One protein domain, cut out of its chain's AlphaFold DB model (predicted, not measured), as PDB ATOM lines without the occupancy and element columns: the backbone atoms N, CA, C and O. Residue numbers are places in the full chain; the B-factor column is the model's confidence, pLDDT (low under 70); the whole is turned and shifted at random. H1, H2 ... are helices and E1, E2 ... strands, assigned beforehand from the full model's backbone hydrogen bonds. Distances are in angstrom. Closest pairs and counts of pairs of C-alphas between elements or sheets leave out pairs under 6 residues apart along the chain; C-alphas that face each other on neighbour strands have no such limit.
ATOM      1  N   GLU A 163     299.028 191.678 224.631       59.34
ATOM      2  CA  GLU A 163     297.963 192.067 223.688       59.34
ATOM      3  C   GLU A 163     298.270 193.326 222.867       59.34
ATOM      4  O   GLU A 163     297.595 193.597 221.882       59.34
ATOM      5  N   SER A 164     299.284 194.097 223.263       58.84
ATOM      6  CA  SER A 164     299.758 195.267 222.513       58.84
ATOM      7  C   SER A 164     300.887 194.928 221.532       58.84
ATOM      8  O   SER A 164     301.377 195.819 220.849       58.84
ATOM      9  N   GLY A 165     301.355 193.675 221.508       71.06
ATOM     10  CA  GLY A 165     302.464 193.230 220.665       71.06
ATOM     11  C   GLY A 165     302.026 192.338 219.508       71.06
ATOM     12  O   GLY A 165     301.026 191.621 219.591       71.06
ATOM     13  N   LEU A 166     302.824 192.324 218.439       83.81
ATOM     14  CA  LEU A 166     302.658 191.360 217.356       83.81
ATOM     15  C   LEU A 166     302.969 189.963 217.887       83.81
ATOM     16  O   LEU A 166     303.957 189.749 218.592       83.81
ATOM     17  N   THR A 167     302.108 189.004 217.559       86.88
ATOM     18  CA  THR A 167     302.246 187.618 218.017       86.88
ATOM     19  C   THR A 167     302.434 186.694 216.829       86.88
ATOM     20  O   THR A 167     301.601 186.656 215.923       86.88
ATOM     21  N   LEU A 168     303.491 185.889 216.876       88.75
ATOM     22  CA  LEU A 168     303.790 184.857 215.897       88.75
ATOM     23  C   LEU A 168     303.509 183.484 216.513       88.75
ATOM     24  O   LEU A 168     304.071 183.137 217.550       88.75
ATOM     25  N   THR A 169     302.618 182.700 215.903       88.81
ATOM     26  CA  THR A 169     302.252 181.357 216.388       88.81
ATOM     27  C   THR A 169     302.468 180.327 215.292       88.81
ATOM     28  O   THR A 169     301.799 180.380 214.262       88.81
ATOM     29  N   LEU A 170     303.317 179.331 215.546       85.38
ATOM     30  CA  LEU A 170     303.711 178.353 214.529       85.38
ATOM     31  C   LEU A 170     302.540 177.503 214.032       85.38
ATOM     32  O   LEU A 170     302.413 177.248 212.844       85.38
ATOM     33  N   GLY A 171     301.627 177.136 214.935       82.81
ATOM     34  CA  GLY A 171     300.425 176.390 214.566       82.81
ATOM     35  C   GLY A 171     299.514 177.150 213.598       82.81
ATOM     36  O   GLY A 171     298.852 176.515 212.790       82.81
ATOM     37  N   LYS A 172     299.488 178.492 213.645       84.50
ATOM     38  CA  LYS A 172     298.744 179.293 212.662       84.50
ATOM     39  C   LYS A 172     299.460 179.274 211.311       84.50
ATOM     40  O   LYS A 172     298.834 178.973 210.309       84.50
ATOM     41  N   LEU A 173     300.777 179.482 211.311       85.94
ATOM     42  CA  LEU A 173     301.590 179.457 210.091       85.94
ATOM     43  C   LEU A 173     301.510 178.113 209.352       85.94
ATOM     44  O   LEU A 173     301.439 178.081 208.129       85.94
ATOM     45  N   LEU A 174     301.497 177.000 210.088       86.06
ATOM     46  CA  LEU A 174     301.352 175.666 209.503       86.06
ATOM     47  C   LEU A 174     299.933 175.422 208.963       86.06
ATOM     48  O   LEU A 174     299.787 174.865 207.880       86.06
ATOM     49  N   ARG A 175     298.887 175.852 209.686       84.69
ATOM     50  CA  ARG A 175     297.487 175.696 209.245       84.69
ATOM     51  C   ARG A 175     297.160 176.529 208.013       84.69
ATOM     52  O   ARG A 175     296.547 176.014 207.089       84.69
ATOM     53  N   ASP A 176     297.625 177.772 207.981       82.06
ATOM     54  CA  ASP A 176     297.409 178.694 206.861       82.06
ATOM     55  C   ASP A 176     298.298 178.321 205.651       82.06
ATOM     56  O   ASP A 176     298.314 178.997 204.624       82.06
ATOM     57  N   GLY A 177     299.091 177.246 205.766       81.81
ATOM     58  CA  GLY A 177     299.991 176.746 204.732       81.81
ATOM     59  C   GLY A 177     301.212 177.627 204.485       81.81
ATOM     60  O   GLY A 177     302.025 177.284 203.630       81.81
ATOM     61  N   ILE A 178     301.358 178.732 205.215       81.56
ATOM     62  CA  ILE A 178     302.478 179.679 205.160       81.56
ATOM     63  C   ILE A 178     303.815 178.959 205.371       81.56
ATOM     64  O   ILE A 178     304.787 179.222 204.669       81.56
ATOM     65  N   CYS A 179     303.846 177.997 206.290       82.75
ATOM     66  CA  CYS A 179     304.968 177.086 206.461       82.75
ATOM     67  C   CYS A 179     304.520 175.669 206.095       82.75
ATOM     68  O   CYS A 179     303.498 175.197 206.590       82.75
ATOM     69  N   ARG A 180     305.292 174.972 205.255       83.00
ATOM     70  CA  ARG A 180     305.057 173.562 204.919       83.00
ATOM     71  C   ARG A 180     306.328 172.758 205.182       83.00
ATOM     72  O   ARG A 180     307.372 173.139 204.659       83.00
ATOM     73  N   PRO A 181     306.270 171.678 205.983       83.44
ATOM     74  CA  PRO A 181     307.413 170.790 206.176       83.44
ATOM     75  C   PRO A 181     307.951 170.284 204.832       83.44
ATOM     76  O   PRO A 181     307.173 169.848 203.986       83.44
ATOM     77  N   GLY A 182     309.265 170.361 204.632       83.56
ATOM     78  CA  GLY A 182     309.937 169.966 203.391       83.56
ATOM     79  C   GLY A 182     309.891 170.998 202.258       83.56
ATOM     80  O   GLY A 182     310.366 170.698 201.167       83.56
ATOM     81  N   GLN A 183     309.330 172.193 202.473       85.75
ATOM     82  CA  GLN A 183     309.266 173.252 201.461       85.75
ATOM     83  C   GLN A 183     309.818 174.574 201.995       85.75
ATOM     84  O   GLN A 183     309.749 174.876 203.190       85.75
ATOM     85  N   SER A 184     310.336 175.381 201.069       88.44
ATOM     86  CA  SER A 184     310.708 176.769 201.327       88.44
ATOM     87  C   SER A 184     309.608 177.690 200.816       88.44
ATOM     88  O   SER A 184     309.185 177.564 199.667       88.44
ATOM     89  N   ARG A 185     309.119 178.600 201.657       90.56
ATOM     90  CA  ARG A 185     308.106 179.593 201.288       90.56
ATOM     91  C   ARG A 185     308.518 180.968 201.775       90.56
ATOM     92  O   ARG A 185     308.937 181.111 202.917       90.56
ATOM     93  N   ALA A 186     308.324 181.970 200.934       89.94
ATOM     94  CA  ALA A 186     308.449 183.367 201.308       89.94
ATOM     95  C   ALA A 186     307.110 184.081 201.114       89.94
ATOM     96  O   ALA A 186     306.268 183.648 200.321       89.94
ATOM     97  N   GLY A 187     306.899 185.160 201.855       89.62
ATOM     98  CA  GLY A 187     305.711 185.988 201.719       89.62
ATOM     99  C   GLY A 187     305.631 187.061 202.792       89.62
ATOM    100  O   GLY A 187     306.609 187.352 203.477       89.62
ATOM    101  N   THR A 188     304.433 187.612 202.969       91.31
ATOM    102  CA  THR A 188     304.173 188.667 203.952       91.31
ATOM    103  C   THR A 188     303.138 188.200 204.968       91.31
ATOM    104  O   THR A 188     302.077 187.692 204.612       91.31
ATOM    105  N   LEU A 189     303.462 188.354 206.247       89.00
ATOM    106  CA  LEU A 189     302.548 188.210 207.369       89.00
ATOM    107  C   LEU A 189     301.926 189.560 207.674       89.00
ATOM    108  O   LEU A 189     302.636 190.525 207.945       89.00
ATOM    109  N   THR A 190     300.600 189.594 207.702       88.62
ATOM    110  CA  THR A 190     299.842 190.787 208.063       88.62
ATOM    111  C   THR A 190     299.067 190.523 209.344       88.62
ATOM    112  O   THR A 190     298.379 189.508 209.480       88.62
ATOM    113  N   TRP A 191     299.176 191.443 210.297       85.50
ATOM    114  CA  TRP A 191     298.353 191.459 211.499       85.50
ATOM    115  C   TRP A 191     297.276 192.514 211.331       85.50
ATOM    116  O   TRP A 191     297.578 193.674 211.064       85.50
ATOM    117  N   THR A 192     296.026 192.119 211.524       84.44
ATOM    118  CA  THR A 192     294.867 193.009 211.499       84.44
ATOM    119  C   THR A 192     294.215 193.046 212.873       84.44
ATOM    120  O   THR A 192     294.258 192.080 213.641       84.44
ATOM    121  N   ASN A 193     293.633 194.190 213.216       78.31
ATOM    122  CA  ASN A 193     292.843 194.340 214.423       78.31
ATOM    123  C   ASN A 193     291.471 193.692 214.208       78.31
ATOM    124  O   ASN A 193     290.723 194.110 213.332       78.31
ATOM    125  N   THR A 194     291.112 192.707 215.028       76.12
ATOM    126  CA  THR A 194     289.843 191.973 214.892       76.12
ATOM    127  C   THR A 194     288.606 192.864 215.043       76.12
ATOM    128  O   THR A 194     287.567 192.545 214.484       76.12
ATOM    129  N   ARG A 195     288.700 193.981 215.779       73.56
ATOM    130  CA  ARG A 195     287.559 194.876 216.030       73.56
ATOM    131  C   ARG A 195     287.361 195.924 214.938       73.56
ATOM    132  O   ARG A 195     286.234 196.309 214.674       73.56
ATOM    133  N   THR A 196     288.448 196.431 214.363       77.31
ATOM    134  CA  THR A 196     288.397 197.553 213.408       77.31
ATOM    135  C   THR A 196     288.778 197.149 211.988       77.31
ATOM    136  O   THR A 196     288.725 197.983 211.096       77.31
ATOM    137  N   GLY A 197     289.254 195.920 211.773       74.75
ATOM    138  CA  GLY A 197     289.815 195.459 210.497       74.75
ATOM    139  C   GLY A 197     291.150 196.115 210.117       74.75
ATOM    140  O   GLY A 197     291.845 195.615 209.238       74.75
ATOM    141  N   ALA A 198     291.548 197.195 210.796       79.12
ATOM    142  CA  ALA A 198     292.736 197.970 210.470       79.12
ATOM    143  C   ALA A 198     294.019 197.131 210.573       79.12
ATOM    144  O   ALA A 198     294.227 196.396 211.545       79.12
ATOM    145  N   GLN A 199     294.896 197.273 209.582       80.94
ATOM    146  CA  GLN A 199     296.208 196.638 209.572       80.94
ATOM    147  C   GLN A 199     297.092 197.230 210.677       80.94
ATOM    148  O   GLN A 199     297.370 198.424 210.698       80.94
ATOM    149  N   LEU A 200     297.526 196.376 211.606       80.31
ATOM    150  CA  LEU A 200     298.414 196.725 212.716       80.31
ATOM    151  C   LEU A 200     299.882 196.711 212.286       80.31
ATOM    152  O   LEU A 200     300.654 197.562 212.714       80.31
ATOM    153  N   ALA A 201     300.269 195.726 211.473       83.75
ATOM    154  CA  ALA A 201     301.615 195.611 210.928       83.75
ATOM    155  C   ALA A 201     301.659 194.621 209.763       83.75
ATOM    156  O   ALA A 201     300.822 193.717 209.669       83.75
ATOM    157  N   SER A 202     302.690 194.751 208.936       86.94
ATOM    158  CA  SER A 202     303.105 193.755 207.952       86.94
ATOM    159  C   SER A 202     304.595 193.462 208.108       86.94
ATOM    160  O   SER A 202     305.396 194.366 208.334       86.94
ATOM    161  N   ILE A 203     304.964 192.188 208.019       91.00
ATOM    162  CA  ILE A 203     306.347 191.706 208.113       91.00
ATOM    163  C   ILE A 203     306.543 190.679 207.024       91.00
ATOM    164  O   ILE A 203     305.698 189.804 206.856       91.00
ATOM    165  N   ALA A 204     307.656 190.750 206.314       91.88
ATOM    166  CA  ALA A 204     307.973 189.742 205.329       91.88
ATOM    167  C   ALA A 204     308.854 188.645 205.943       91.88
ATOM    168  O   ALA A 204     309.588 188.852 206.917       91.88
ATOM    169  N   TYR A 205     308.663 187.426 205.455       92.50
ATOM    170  CA  TYR A 205     309.243 186.224 206.032       92.50
ATOM    171  C   TYR A 205     309.747 185.284 204.945       92.50
ATOM    172  O   TYR A 205     309.177 185.207 203.857       92.50
ATOM    173  N   GLU A 206     310.772 184.515 205.293       92.25
ATOM    174  CA  GLU A 206     311.285 183.401 204.499       92.25
ATOM    175  C   GLU A 206     311.370 182.181 205.419       92.25
ATOM    176  O   GLU A 206     312.108 182.160 206.403       92.25
ATOM    177  N   ALA A 207     310.547 181.176 205.156       91.19
ATOM    178  CA  ALA A 207     310.447 179.966 205.949       91.19
ATOM    179  C   ALA A 207     311.054 178.797 205.176       91.19
ATOM    180  O   ALA A 207     310.533 178.409 204.133       91.19
ATOM    181  N   HIS A 208     312.104 178.195 205.724       91.56
ATOM    182  CA  HIS A 208     312.731 176.979 205.217       91.56
ATOM    183  C   HIS A 208     312.494 175.858 206.226       91.56
ATOM    184  O   HIS A 208     313.155 175.802 207.263       91.56
ATOM    185  N   LEU A 209     311.523 174.978 205.973       88.81
ATOM    186  CA  LEU A 209     311.246 173.854 206.869       88.81
ATOM    187  C   LEU A 209     311.788 172.564 206.259       88.81
ATOM    188  O   LEU A 209     311.361 172.161 205.183       88.81
ATOM    189  N   GLY A 210     312.694 171.892 206.967       86.94
ATOM    190  CA  GLY A 210     313.120 170.527 206.665       86.94
ATOM    191  C   GLY A 210     312.209 169.477 207.310       86.94
ATOM    192  O   GLY A 210     311.076 169.765 207.700       86.94
ATOM    193  N   ALA A 211     312.716 168.247 207.436       83.12
ATOM    194  CA  ALA A 211     311.983 167.132 208.046       83.12
ATOM    195  C   ALA A 211     311.899 167.222 209.585       83.12
ATOM    196  O   ALA A 211     310.866 166.894 210.167       83.12
ATOM    197  N   GLU A 212     312.972 167.688 210.233       85.50
ATOM    198  CA  GLU A 212     313.101 167.756 211.705       85.50
ATOM    199  C   GLU A 212     313.466 169.149 212.228       85.50
ATOM    200  O   GLU A 212     313.131 169.542 213.346       85.50
ATOM    201  N   HIS A 213     314.159 169.918 211.396       90.88
ATOM    202  CA  HIS A 213     314.620 171.255 211.723       90.88
ATOM    203  C   HIS A 213     314.207 172.211 210.618       90.88
ATOM    204  O   HIS A 213     314.068 171.828 209.456       90.88
ATOM    205  N   GLY A 214     314.005 173.465 210.986       91.38
ATOM    206  CA  GLY A 214     313.715 174.530 210.042       91.38
ATOM    207  C   GLY A 214     314.327 175.840 210.497       91.38
ATOM    208  O   GLY A 214     314.761 175.984 211.640       91.38
ATOM    209  N   ARG A 215     314.347 176.808 209.593       93.00
ATOM    210  CA  ARG A 215     314.770 178.177 209.861       93.00
ATOM    211  C   ARG A 215     313.719 179.126 209.308       93.00
ATOM    212  O   ARG A 215     313.225 178.932 208.202       93.00
ATOM    213  N   LEU A 216     313.360 180.126 210.099       93.00
ATOM    214  CA  LEU A 216     312.438 181.187 209.729       93.00
ATOM    215  C   LEU A 216     313.178 182.514 209.812       93.00
ATOM    216  O   LEU A 216     313.554 182.939 210.901       93.00
ATOM    217  N   ARG A 217     313.360 183.165 208.673       93.25
ATOM    218  CA  ARG A 217     313.858 184.529 208.586       93.25
ATOM    219  C   ARG A 217     312.692 185.497 208.662       93.25
ATOM    220  O   ARG A 217     311.690 185.305 207.971       93.25
ATOM    221  N   LEU A 218     312.826 186.538 209.470       92.12
ATOM    222  CA  LEU A 218     311.875 187.639 209.541       92.12
ATOM    223  C   LEU A 218     312.605 188.936 209.229       92.12
ATOM    224  O   LEU A 218     313.549 189.284 209.935       92.12
ATOM    225  N   HIS A 219     312.126 189.662 208.223       90.44
ATOM    226  CA  HIS A 219     312.636 190.985 207.890       90.44
ATOM    227  C   HIS A 219     311.525 192.024 208.021       90.44
ATOM    228  O   HIS A 219     310.457 191.936 207.404       90.44
ATOM    229  N   PHE A 220     311.751 193.003 208.888       89.44
ATOM    230  CA  PHE A 220     310.781 194.054 209.163       89.44
ATOM    231  C   PHE A 220     311.450 195.340 209.603       89.44
ATOM    232  O   PHE A 220     312.562 195.357 210.124       89.44
ATOM    233  N   THR A 221     310.719 196.436 209.431       86.50
ATOM    234  CA  THR A 221     311.117 197.732 209.970       86.50
ATOM    235  C   THR A 221     310.225 198.060 211.154       86.50
ATOM    236  O   THR A 221     309.002 198.056 211.032       86.50
ATOM    237  N   THR A 222     310.833 198.341 212.302       82.19
ATOM    238  CA  THR A 222     310.121 198.788 213.502       82.19
ATOM    239  C   THR A 222     310.478 200.239 213.800       82.19
ATOM    240  O   THR A 222     311.646 200.632 213.745       82.19
ATOM    241  N   THR A 223     309.464 201.052 214.076       79.56
ATOM    242  CA  THR A 223     309.615 202.431 214.541       79.56
ATOM    243  C   THR A 223     309.595 202.443 216.060       79.56
ATOM    244  O   THR A 223     308.622 202.024 216.692       79.56
ATOM    245  N   ARG A 224     310.669 202.941 216.672       74.12
ATOM    246  CA  ARG A 224     310.698 203.161 218.121       74.12
ATOM    247  C   ARG A 224     309.890 204.413 218.479       74.12
ATOM    248  O   ARG A 224     309.634 205.264 217.636       74.12
ATOM    249  N   SER A 225     309.564 204.573 219.761       69.19
ATOM    250  CA  SER A 225     308.959 205.794 220.318       69.19
ATOM    251  C   SER A 225     309.756 207.078 220.043       69.19
ATOM    252  O   SER A 225     309.187 208.157 220.101       69.19
ATOM    253  N   ASN A 226     311.051 206.964 219.732       76.69
ATOM    254  CA  ASN A 226     311.913 208.079 219.325       76.69
ATOM    255  C   ASN A 226     311.900 208.333 217.801       76.69
ATOM    256  O   ASN A 226     312.848 208.892 217.262       76.69
ATOM    257  N   SER A 227     310.906 207.817 217.071       75.75
ATOM    258  CA  SER A 227     310.777 207.917 215.605       75.75
ATOM    259  C   SER A 227     311.919 207.301 214.775       75.75
ATOM    260  O   SER A 227     311.881 207.333 213.548       75.75
ATOM    261  N   GLU A 228     312.908 206.676 215.415       80.06
ATOM    262  CA  GLU A 228     313.982 205.939 214.754       80.06
ATOM    263  C   GLU A 228     313.426 204.657 214.116       80.06
ATOM    264  O   GLU A 228     312.843 203.804 214.798       80.06
ATOM    265  N   LYS A 229     313.604 204.532 212.799       81.00
ATOM    266  CA  LYS A 229     313.292 203.325 212.029       81.00
ATOM    267  C   LYS A 229     314.489 202.390 212.081       81.00
ATOM    268  O   LYS A 229     315.576 202.767 211.652       81.00
ATOM    269  N   ARG A 230     314.290 201.162 212.557       83.81
ATOM    270  CA  ARG A 230     315.311 200.114 212.480       83.81
ATOM    271  C   ARG A 230     314.832 198.944 211.649       83.81
ATOM    272  O   ARG A 230     313.764 198.392 211.912       83.81
ATOM    273  N   HIS A 231     315.650 198.573 210.674       85.19
ATOM    274  CA  HIS A 231     315.504 197.330 209.937       85.19
ATOM    275  C   HIS A 231     316.045 196.184 210.794       85.19
ATOM    276  O   HIS A 231     317.171 196.255 211.284       85.19
ATOM    277  N   SER A 232     315.229 195.159 211.002       87.25
ATOM    278  CA  SER A 232     315.584 193.953 211.750       87.25
ATOM    279  C   SER A 232     315.498 192.772 210.793       87.25
ATOM    280  O   SER A 232     314.482 192.617 210.119       87.25
ATOM    281  N   ASP A 233     316.573 191.987 210.716       90.75
ATOM    282  CA  ASP A 233     316.683 190.771 209.908       90.75
ATOM    283  C   ASP A 233     317.133 189.635 210.827       90.75
ATOM    284  O   ASP A 233     318.319 189.479 211.120       90.75
ATOM    285  N   ASP A 234     316.153 188.910 211.365       88.62
ATOM    286  CA  ASP A 234     316.372 187.918 212.410       88.62
ATOM    287  C   ASP A 234     316.084 186.506 211.889       88.62
ATOM    288  O   ASP A 234     315.001 186.217 211.366       88.62
ATOM    289  N   TRP A 235     317.032 185.596 212.117       91.19
ATOM    290  CA  TRP A 235     316.843 184.162 211.916       91.19
ATOM    291  C   TRP A 235     316.349 183.496 213.200       91.19
ATOM    292  O   TRP A 235     316.941 183.632 214.270       91.19
ATOM    293  N   ILE A 236     315.268 182.734 213.081       93.69
ATOM    294  CA  ILE A 236     314.652 181.978 214.168       93.69
ATOM    295  C   ILE A 236     314.700 180.500 213.811       93.69
ATOM    296  O   ILE A 236     314.179 180.072 212.779       93.69
ATOM    297  N   GLU A 237     315.292 179.699 214.685       93.75
ATOM    298  CA  GLU A 237     315.351 178.257 214.486       93.75
ATOM    299  C   GLU A 237     314.040 177.575 214.885       93.75
ATOM    300  O   GLU A 237     313.318 178.000 215.793       93.75
ATOM    301  N   LEU A 238     313.739 176.482 214.194       92.62
ATOM    302  CA  LEU A 238     312.562 175.652 214.387       92.62
ATOM    303  C   LEU A 238     313.004 174.214 214.655       92.62
ATOM    304  O   LEU A 238     313.875 173.684 213.966       92.62
ATOM    305  N   THR A 239     312.366 173.563 215.621       93.75
ATOM    306  CA  THR A 239     312.619 172.159 215.964       93.75
ATOM    307  C   THR A 239     311.315 171.388 216.085       93.75
ATOM    308  O   THR A 239     310.283 171.939 216.480       93.75
ATOM    309  N   THR A 240     311.348 170.104 215.761       91.69
ATOM    310  CA  THR A 240     310.238 169.180 215.962       91.69
ATOM    311  C   THR A 240     310.407 168.392 217.259       91.69
ATOM    312  O   THR A 240     311.497 168.133 217.761       91.69
ATOM    313  N   THR A 241     309.287 168.000 217.848       91.88
ATOM    314  CA  THR A 241     309.233 166.929 218.844       91.88
ATOM    315  C   THR A 241     308.287 165.863 218.319       91.88
ATOM    316  O   THR A 241     307.155 166.180 217.935       91.88
ATOM    317  N   THR A 242     308.753 164.618 218.281       87.31
ATOM    318  CA  THR A 242     307.934 163.450 217.952       87.31
ATOM    319  C   THR A 242     306.884 163.244 219.036       87.31
ATOM    320  O   THR A 242     307.148 163.452 220.222       87.31
ATOM    321  N   GLN A 243     305.664 162.898 218.638       86.38
ATOM    322  CA  GLN A 243     304.584 162.636 219.586       86.38
ATOM    323  C   GLN A 243     304.325 161.127 219.721       86.38
ATOM    324  O   GLN A 243     304.446 160.412 218.726       86.38
ATOM    325  N   PRO A 244     303.944 160.637 220.922       77.94
ATOM    326  CA  PRO A 244     303.729 159.206 221.168       77.94
ATOM    327  C   PRO A 244     302.663 158.575 220.265       77.94
ATOM    328  O   PRO A 244     302.762 157.407 219.917       77.94
ATOM    329  N   PHE A 245     301.661 159.360 219.861       76.31
ATOM    330  CA  PHE A 245     300.525 158.920 219.042       76.31
ATOM    331  C   PHE A 245     300.716 159.212 217.545       76.31
ATOM    332  O   PHE A 245     299.748 159.307 216.795       76.31
ATOM    333  N   GLY A 246     301.966 159.386 217.110       79.56
ATOM    334  CA  GLY A 246     302.298 159.768 215.743       79.56
ATOM    335  C   GLY A 246     302.230 161.279 215.508       79.56
ATOM    336  O   GLY A 246     301.599 162.041 216.240       79.56
ATOM    337  N   GLY A 247     302.938 161.722 214.470       83.75
ATOM    338  CA  GLY A 247     303.049 163.133 214.109       83.75
ATOM    339  C   GLY A 247     304.178 163.884 214.819       83.75
ATOM    340  O   GLY A 247     304.882 163.378 215.697       83.75
ATOM    341  N   ARG A 248     304.379 165.130 214.381       85.25
ATOM    342  CA  ARG A 248     305.442 166.020 214.857       85.25
ATOM    343  C   ARG A 248     304.847 167.338 215.297       85.25
ATOM    344  O   ARG A 248     304.081 167.965 214.565       85.25
ATOM    345  N   ARG A 249     305.250 167.795 216.478       89.75
ATOM    346  CA  ARG A 249     304.929 169.137 216.952       89.75
ATOM    347  C   ARG A 249     306.112 170.052 216.730       89.75
ATOM    348  O   ARG A 249     307.189 169.811 217.262       89.75
ATOM    349  N   TRP A 250     305.878 171.112 215.976       90.00
ATOM    350  CA  TRP A 250     306.878 172.129 215.718       90.00
ATOM    351  C   TRP A 250     306.942 173.166 216.845       90.00
ATOM    352  O   TRP A 250     305.914 173.575 217.400       90.00
ATOM    353  N   TRP A 251     308.155 173.624 217.133       93.00
ATOM    354  CA  TRP A 251     308.484 174.638 218.128       93.00
ATOM    355  C   TRP A 251     309.468 175.651 217.549       93.00
ATOM    356  O   TRP A 251     310.348 175.279 216.779       93.00
ATOM    357  N   PHE A 252     309.358 176.909 217.969       94.19
ATOM    358  CA  PHE A 252     310.420 177.895 217.782       94.19
ATOM    359  C   PHE A 252     311.479 177.736 218.870       94.19
ATOM    360  O   PHE A 252     311.145 177.458 220.025       94.19
ATOM    361  N   ILE A 253     312.730 178.012 218.533       93.88
ATOM    362  CA  ILE A 253     313.789 178.292 219.495       93.88
ATOM    363  C   ILE A 253     313.823 179.801 219.716       93.88
ATOM    364  O   ILE A 253     313.979 180.585 218.783       93.88
ATOM    365  N   CYS A 254     313.628 180.230 220.960       91.94
ATOM    366  CA  CYS A 254     313.703 181.646 221.296       91.94
ATOM    367  C   CYS A 254     315.140 182.164 221.090       91.94
ATOM    368  O   CYS A 254     316.036 181.668 221.776       91.94
ATOM    369  N   PRO A 255     315.374 183.215 220.280       89.06
ATOM    370  CA  PRO A 255     316.729 183.708 220.002       89.06
ATOM    371  C   PRO A 255     317.423 184.303 221.237       89.06
ATOM    372  O   PRO A 255     318.641 184.395 221.294       89.06
ATOM    373  N   ARG A 256     316.652 184.707 222.257       86.69
ATOM    374  CA  ARG A 256     317.177 185.328 223.486       86.69
ATOM    375  C   ARG A 256     317.382 184.350 224.637       86.69
ATOM    376  O   ARG A 256     318.182 184.628 225.518       86.69
ATOM    377  N   THR A 257     316.614 183.262 224.684       87.38
ATOM    378  CA  THR A 257     316.619 182.333 225.831       87.38
ATOM    379  C   THR A 257     316.945 180.895 225.450       87.38
ATOM    380  O   THR A 257     317.030 180.060 226.342       87.38
ATOM    381  N   GLY A 258     317.019 180.557 224.159       88.19
ATOM    382  CA  GLY A 258     317.198 179.183 223.667       88.19
ATOM    383  C   GLY A 258     316.029 178.233 223.967       88.19
ATOM    384  O   GLY A 258     316.040 177.071 223.575       88.19
ATOM    385  N   ALA A 259     314.995 178.701 224.667       88.81
ATOM    386  CA  ALA A 259     313.874 177.868 225.078       88.81
ATOM    387  C   ALA A 259     312.966 177.523 223.890       88.81
ATOM    388  O   ALA A 259     312.654 178.387 223.063       88.81
ATOM    389  N   ARG A 260     312.470 176.281 223.868       93.44
ATOM    390  CA  ARG A 260     311.440 175.826 222.925       93.44
ATOM    391  C   ARG A 260     310.099 176.467 223.267       93.44
ATOM    392  O   ARG A 260     309.561 176.250 224.351       93.44
ATOM    393  N   VAL A 261     309.545 177.247 222.344       92.38
ATOM    394  CA  VAL A 261     308.295 177.988 222.538       92.38
ATOM    395  C   VAL A 261     307.380 177.873 221.326       92.38
ATOM    396  O   VAL A 261     307.817 177.851 220.183       92.38
ATOM    397  N   ALA A 262     306.071 177.798 221.565       89.00
ATOM    398  CA  ALA A 262     305.082 177.732 220.483       89.00
ATOM    399  C   ALA A 262     304.728 179.116 219.910       89.00
ATOM    400  O   ALA A 262     304.154 179.212 218.821       89.00
ATOM    401  N   LYS A 263     305.007 180.177 220.678       90.56
ATOM    402  CA  LYS A 263     304.632 181.558 220.372       90.56
ATOM    403  C   LYS A 263     305.783 182.509 220.670       90.56
ATOM    404  O   LYS A 263     306.394 182.416 221.738       90.56
ATOM    405  N   LEU A 264     306.014 183.436 219.750       91.94
ATOM    406  CA  LEU A 264     306.942 184.551 219.905       91.94
ATOM    407  C   LEU A 264     306.174 185.867 219.865       91.94
ATOM    408  O   LEU A 264     305.128 185.975 219.222       91.94
ATOM    409  N   TYR A 265     306.704 186.856 220.571       89.75
ATOM    410  CA  TYR A 265     306.081 188.156 220.754       89.75
ATOM    411  C   TYR A 265     307.056 189.265 220.378       89.75
ATOM    412  O   TYR A 265     308.243 189.193 220.708       89.75
ATOM    413  N   LEU A 266     306.522 190.302 219.743       89.19
ATOM    414  CA  LEU A 266     307.201 191.563 219.493       89.19
ATOM    415  C   LEU A 266     306.345 192.697 220.081       89.19
ATOM    416  O   LEU A 266     305.387 193.138 219.443       89.19
ATOM    417  N   PRO A 267     306.614 193.136 221.325       84.19
ATOM    418  CA  PRO A 267     305.930 194.293 221.891       84.19
ATOM    419  C   PRO A 267     306.344 195.583 221.164       84.19
ATOM    420  O   PRO A 267     307.452 195.673 220.635       84.19
ATOM    421  N   GLY A 268     305.475 196.597 221.175       79.00
ATOM    422  CA  GLY A 268     305.790 197.913 220.609       79.00
ATOM    423  C   GLY A 268     307.082 198.487 221.199       79.00
ATOM    424  O   GLY A 268     307.226 198.575 222.419       79.00
ATOM    425  N   GLY A 269     308.039 198.829 220.332       75.44
ATOM    426  CA  GLY A 269     309.365 199.328 220.713       75.44
ATOM    427  C   GLY A 269     310.448 198.261 220.920       75.44
ATOM    428  O   GLY A 269     311.601 198.629 221.144       75.44
ATOM    429  N   ALA A 270     310.128 196.964 220.831       81.69
ATOM    430  CA  ALA A 270     311.144 195.917 220.730       81.69
ATOM    431  C   ALA A 270     311.657 195.765 219.289       81.69
ATOM    432  O   ALA A 270     310.956 196.077 218.327       81.69
ATOM    433  N   LEU A 271     312.885 195.257 219.175       82.69
ATOM    434  CA  LEU A 271     313.583 195.062 217.899       82.69
ATOM    435  C   LEU A 271     313.590 193.604 217.424       82.69
ATOM    436  O   LEU A 271     313.834 193.355 216.258       82.69
ATOM    437  N   THR A 272     313.298 192.644 218.305       85.94
ATOM    438  CA  THR A 272     313.429 191.212 217.997       85.94
ATOM    439  C   THR A 272     312.263 190.423 218.575       85.94
ATOM    440  O   THR A 272     311.823 190.661 219.711       85.94
ATOM    441  N   PHE A 273     311.790 189.436 217.817       89.62
ATOM    442  CA  PHE A 273     310.809 188.460 218.284       89.62
ATOM    443  C   PHE A 273     311.426 187.548 219.343       89.62
ATOM    444  O   PHE A 273     312.419 186.869 219.100       89.62
ATOM    445  N   ALA A 274     310.823 187.490 220.527       89.94
ATOM    446  CA  ALA A 274     311.307 186.607 221.585       89.94
ATOM    447  C   ALA A 274     310.158 186.016 222.403       89.94
ATOM    448  O   ALA A 274     308.985 186.368 222.245       89.94
ATOM    449  N   SER A 275     310.493 185.072 223.280       88.38
ATOM    450  CA  SER A 275     309.524 184.459 224.180       88.38
ATOM    451  C   SER A 275     308.922 185.491 225.141       88.38
ATOM    452  O   SER A 275     309.510 186.531 225.448       88.38
ATOM    453  N   ARG A 276     307.745 185.170 225.691       84.81
ATOM    454  CA  ARG A 276     307.081 185.999 226.710       84.81
ATOM    455  C   ARG A 276     307.996 186.281 227.908       84.81
ATOM    456  O   ARG A 276     307.987 187.389 228.438       84.81
ATOM    457  N   GLN A 277     308.757 185.271 228.333       81.88
ATOM    458  CA  GLN A 277     309.688 185.366 229.458       81.88
ATOM    459  C   GLN A 277     310.855 186.303 229.140       81.88
ATOM    460  O   GLN A 277     311.196 187.134 229.980       81.88
ATOM    461  N   ALA A 278     311.401 186.236 227.919       81.50
ATOM    462  CA  ALA A 278     312.482 187.115 227.472       81.50
ATOM    463  C   ALA A 278     312.076 188.596 227.525       81.50
ATOM    464  O   ALA A 278     312.820 189.430 228.031       81.50
ATOM    465  N   HIS A 279     310.858 188.904 227.076       77.56
ATOM    466  CA  HIS A 279     310.304 190.263 227.097       77.56
ATOM    467  C   HIS A 279     309.625 190.639 228.424       77.56
ATOM    468  O   HIS A 279     309.087 191.738 228.552       77.56
ATOM    469  N   ARG A 280     309.624 189.738 229.421       75.25
ATOM    470  CA  ARG A 280     308.946 189.901 230.724       75.25
ATOM    471  C   ARG A 280     307.500 190.418 230.588       75.25
ATOM    472  O   ARG A 280     307.054 191.249 231.382       75.25
ATOM    473  N   LEU A 281     306.763 189.934 229.583       73.69
ATOM    474  CA  LEU A 281     305.421 190.439 229.270       73.69
ATOM    475  C   LEU A 281     304.386 189.968 230.301       73.69
ATOM    476  O   LEU A 281     304.237 188.768 230.575       73.69
ATOM    477  N   GLY A 282     303.628 190.926 230.834       62.81
ATOM    478  CA  GLY A 282     302.440 190.673 231.651       62.81
ATOM    479  C   GLY A 282     301.208 190.411 230.780       62.81
ATOM    480  O   GLY A 282     301.151 190.843 229.626       62.81
ATOM    481  N   TYR A 283     300.219 189.705 231.322       63.59
ATOM    482  CA  TYR A 283     298.915 189.567 230.661       63.59
ATOM    483  C   TYR A 283     298.041 190.791 230.991       63.59
ATOM    484  O   TYR A 283     298.179 191.331 232.091       63.59
ATOM    485  N   ARG A 284     297.161 191.254 230.086       48.72
ATOM    486  CA  ARG A 284     296.321 192.435 230.377       48.72
ATOM    487  C   ARG A 284     295.307 192.154 231.487       48.72
ATOM    488  O   ARG A 284     295.128 193.013 232.334       48.72
ATOM    489  N   SER A 285     294.742 190.948 231.552       53.84
ATOM    490  CA  SER A 285     293.833 190.518 232.632       53.84
ATOM    491  C   SER A 285     294.429 190.637 234.041       53.84
ATOM    492  O   SER A 285     293.700 190.839 234.999       53.84
TER     493      SER A 285
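AT A GLANCE: This is residues 163 to 285 of the 318 residues of an uncharacterized protein of Methylobacterium sp. (strain 4-46) (UniProt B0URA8). A five-stranded antiparallel sheet, E2 to E6, curls like part of a barrel, and the small two-stranded sheet of E1 and E7 sits partly face to face with it, over the hollow of the curl. The short helix H1 lies in the same curl, near E6. You are reading 123 residues with one named helix and seven named strands, in the order E1 H1 E2 E3 E4 E5 E6 E7, mostly strand. The large sheet runs E2 - E3 - E4 - E5 - E6. The whole is compact, with a radius of gyration of the C-alphas of 14.9 A, in an elongated outline of 47 by 29 by 29 A.

IN THESE COORDINATES: Find C-alpha 166 at (302.658, 191.360, 217.356), where E1 begins; it runs to residue 169. H1 follows at once, residues 170 to 175. E2 spans residues 184 to 192, 24.9 A; E3 spans 199 to 209, 27.4 A, and bends by 53 degrees at residue 206. E4 covers residues 213 to 223, 31.7 A. E5, residues 229 to 242, is the longest strand at 40.7 A and ends at C-alpha 242, (307.934, 163.450, 217.952). E6 takes residues 248 to 253, 15.5 A, and E7 residues 263 to 266, ending at C-alpha 266, (307.201, 191.563, 219.493).

HOW THE PARTS SIT: Begin with the large sheet, twisted, with edge strands E2 and E6. It is a meander, each strand the antiparallel neighbour of the one before, and each step is a hairpin. Look for N 187 and O 205 at 3.0 A between E2 and E3, N 206 and O 217 at 2.9 A between E3 and E4, N 216 and O 236 at 2.8 A between E4 and E5, and N 241 and O 249 at 2.8 A between E5 and E6. E1 and E7 are antiparallel, with N 168 and O 264 at 2.9 A. The two sheets form a sandwich, two sheets face to face, their best planes 43 degrees apart. H1 is on the large sheet, which curls round it; the closest C-alphas of H1 and E6 are those of Leu 170 and Trp 251, 7.0 A. In H1 every O i to N i+4 pair is within hydrogen-bond range.

THE WHOLE: The two C-alphas farthest apart, those of Asn 226 and Phe 245, are 50.5 A apart. The printed part has no cut, and no link between named elements is long. Residues 267 to 285 hold no named element. The mean pLDDT of the printed part is 84.4; look for values under 70 at residues 163 to 164, 225 and 282 to 285 of this model.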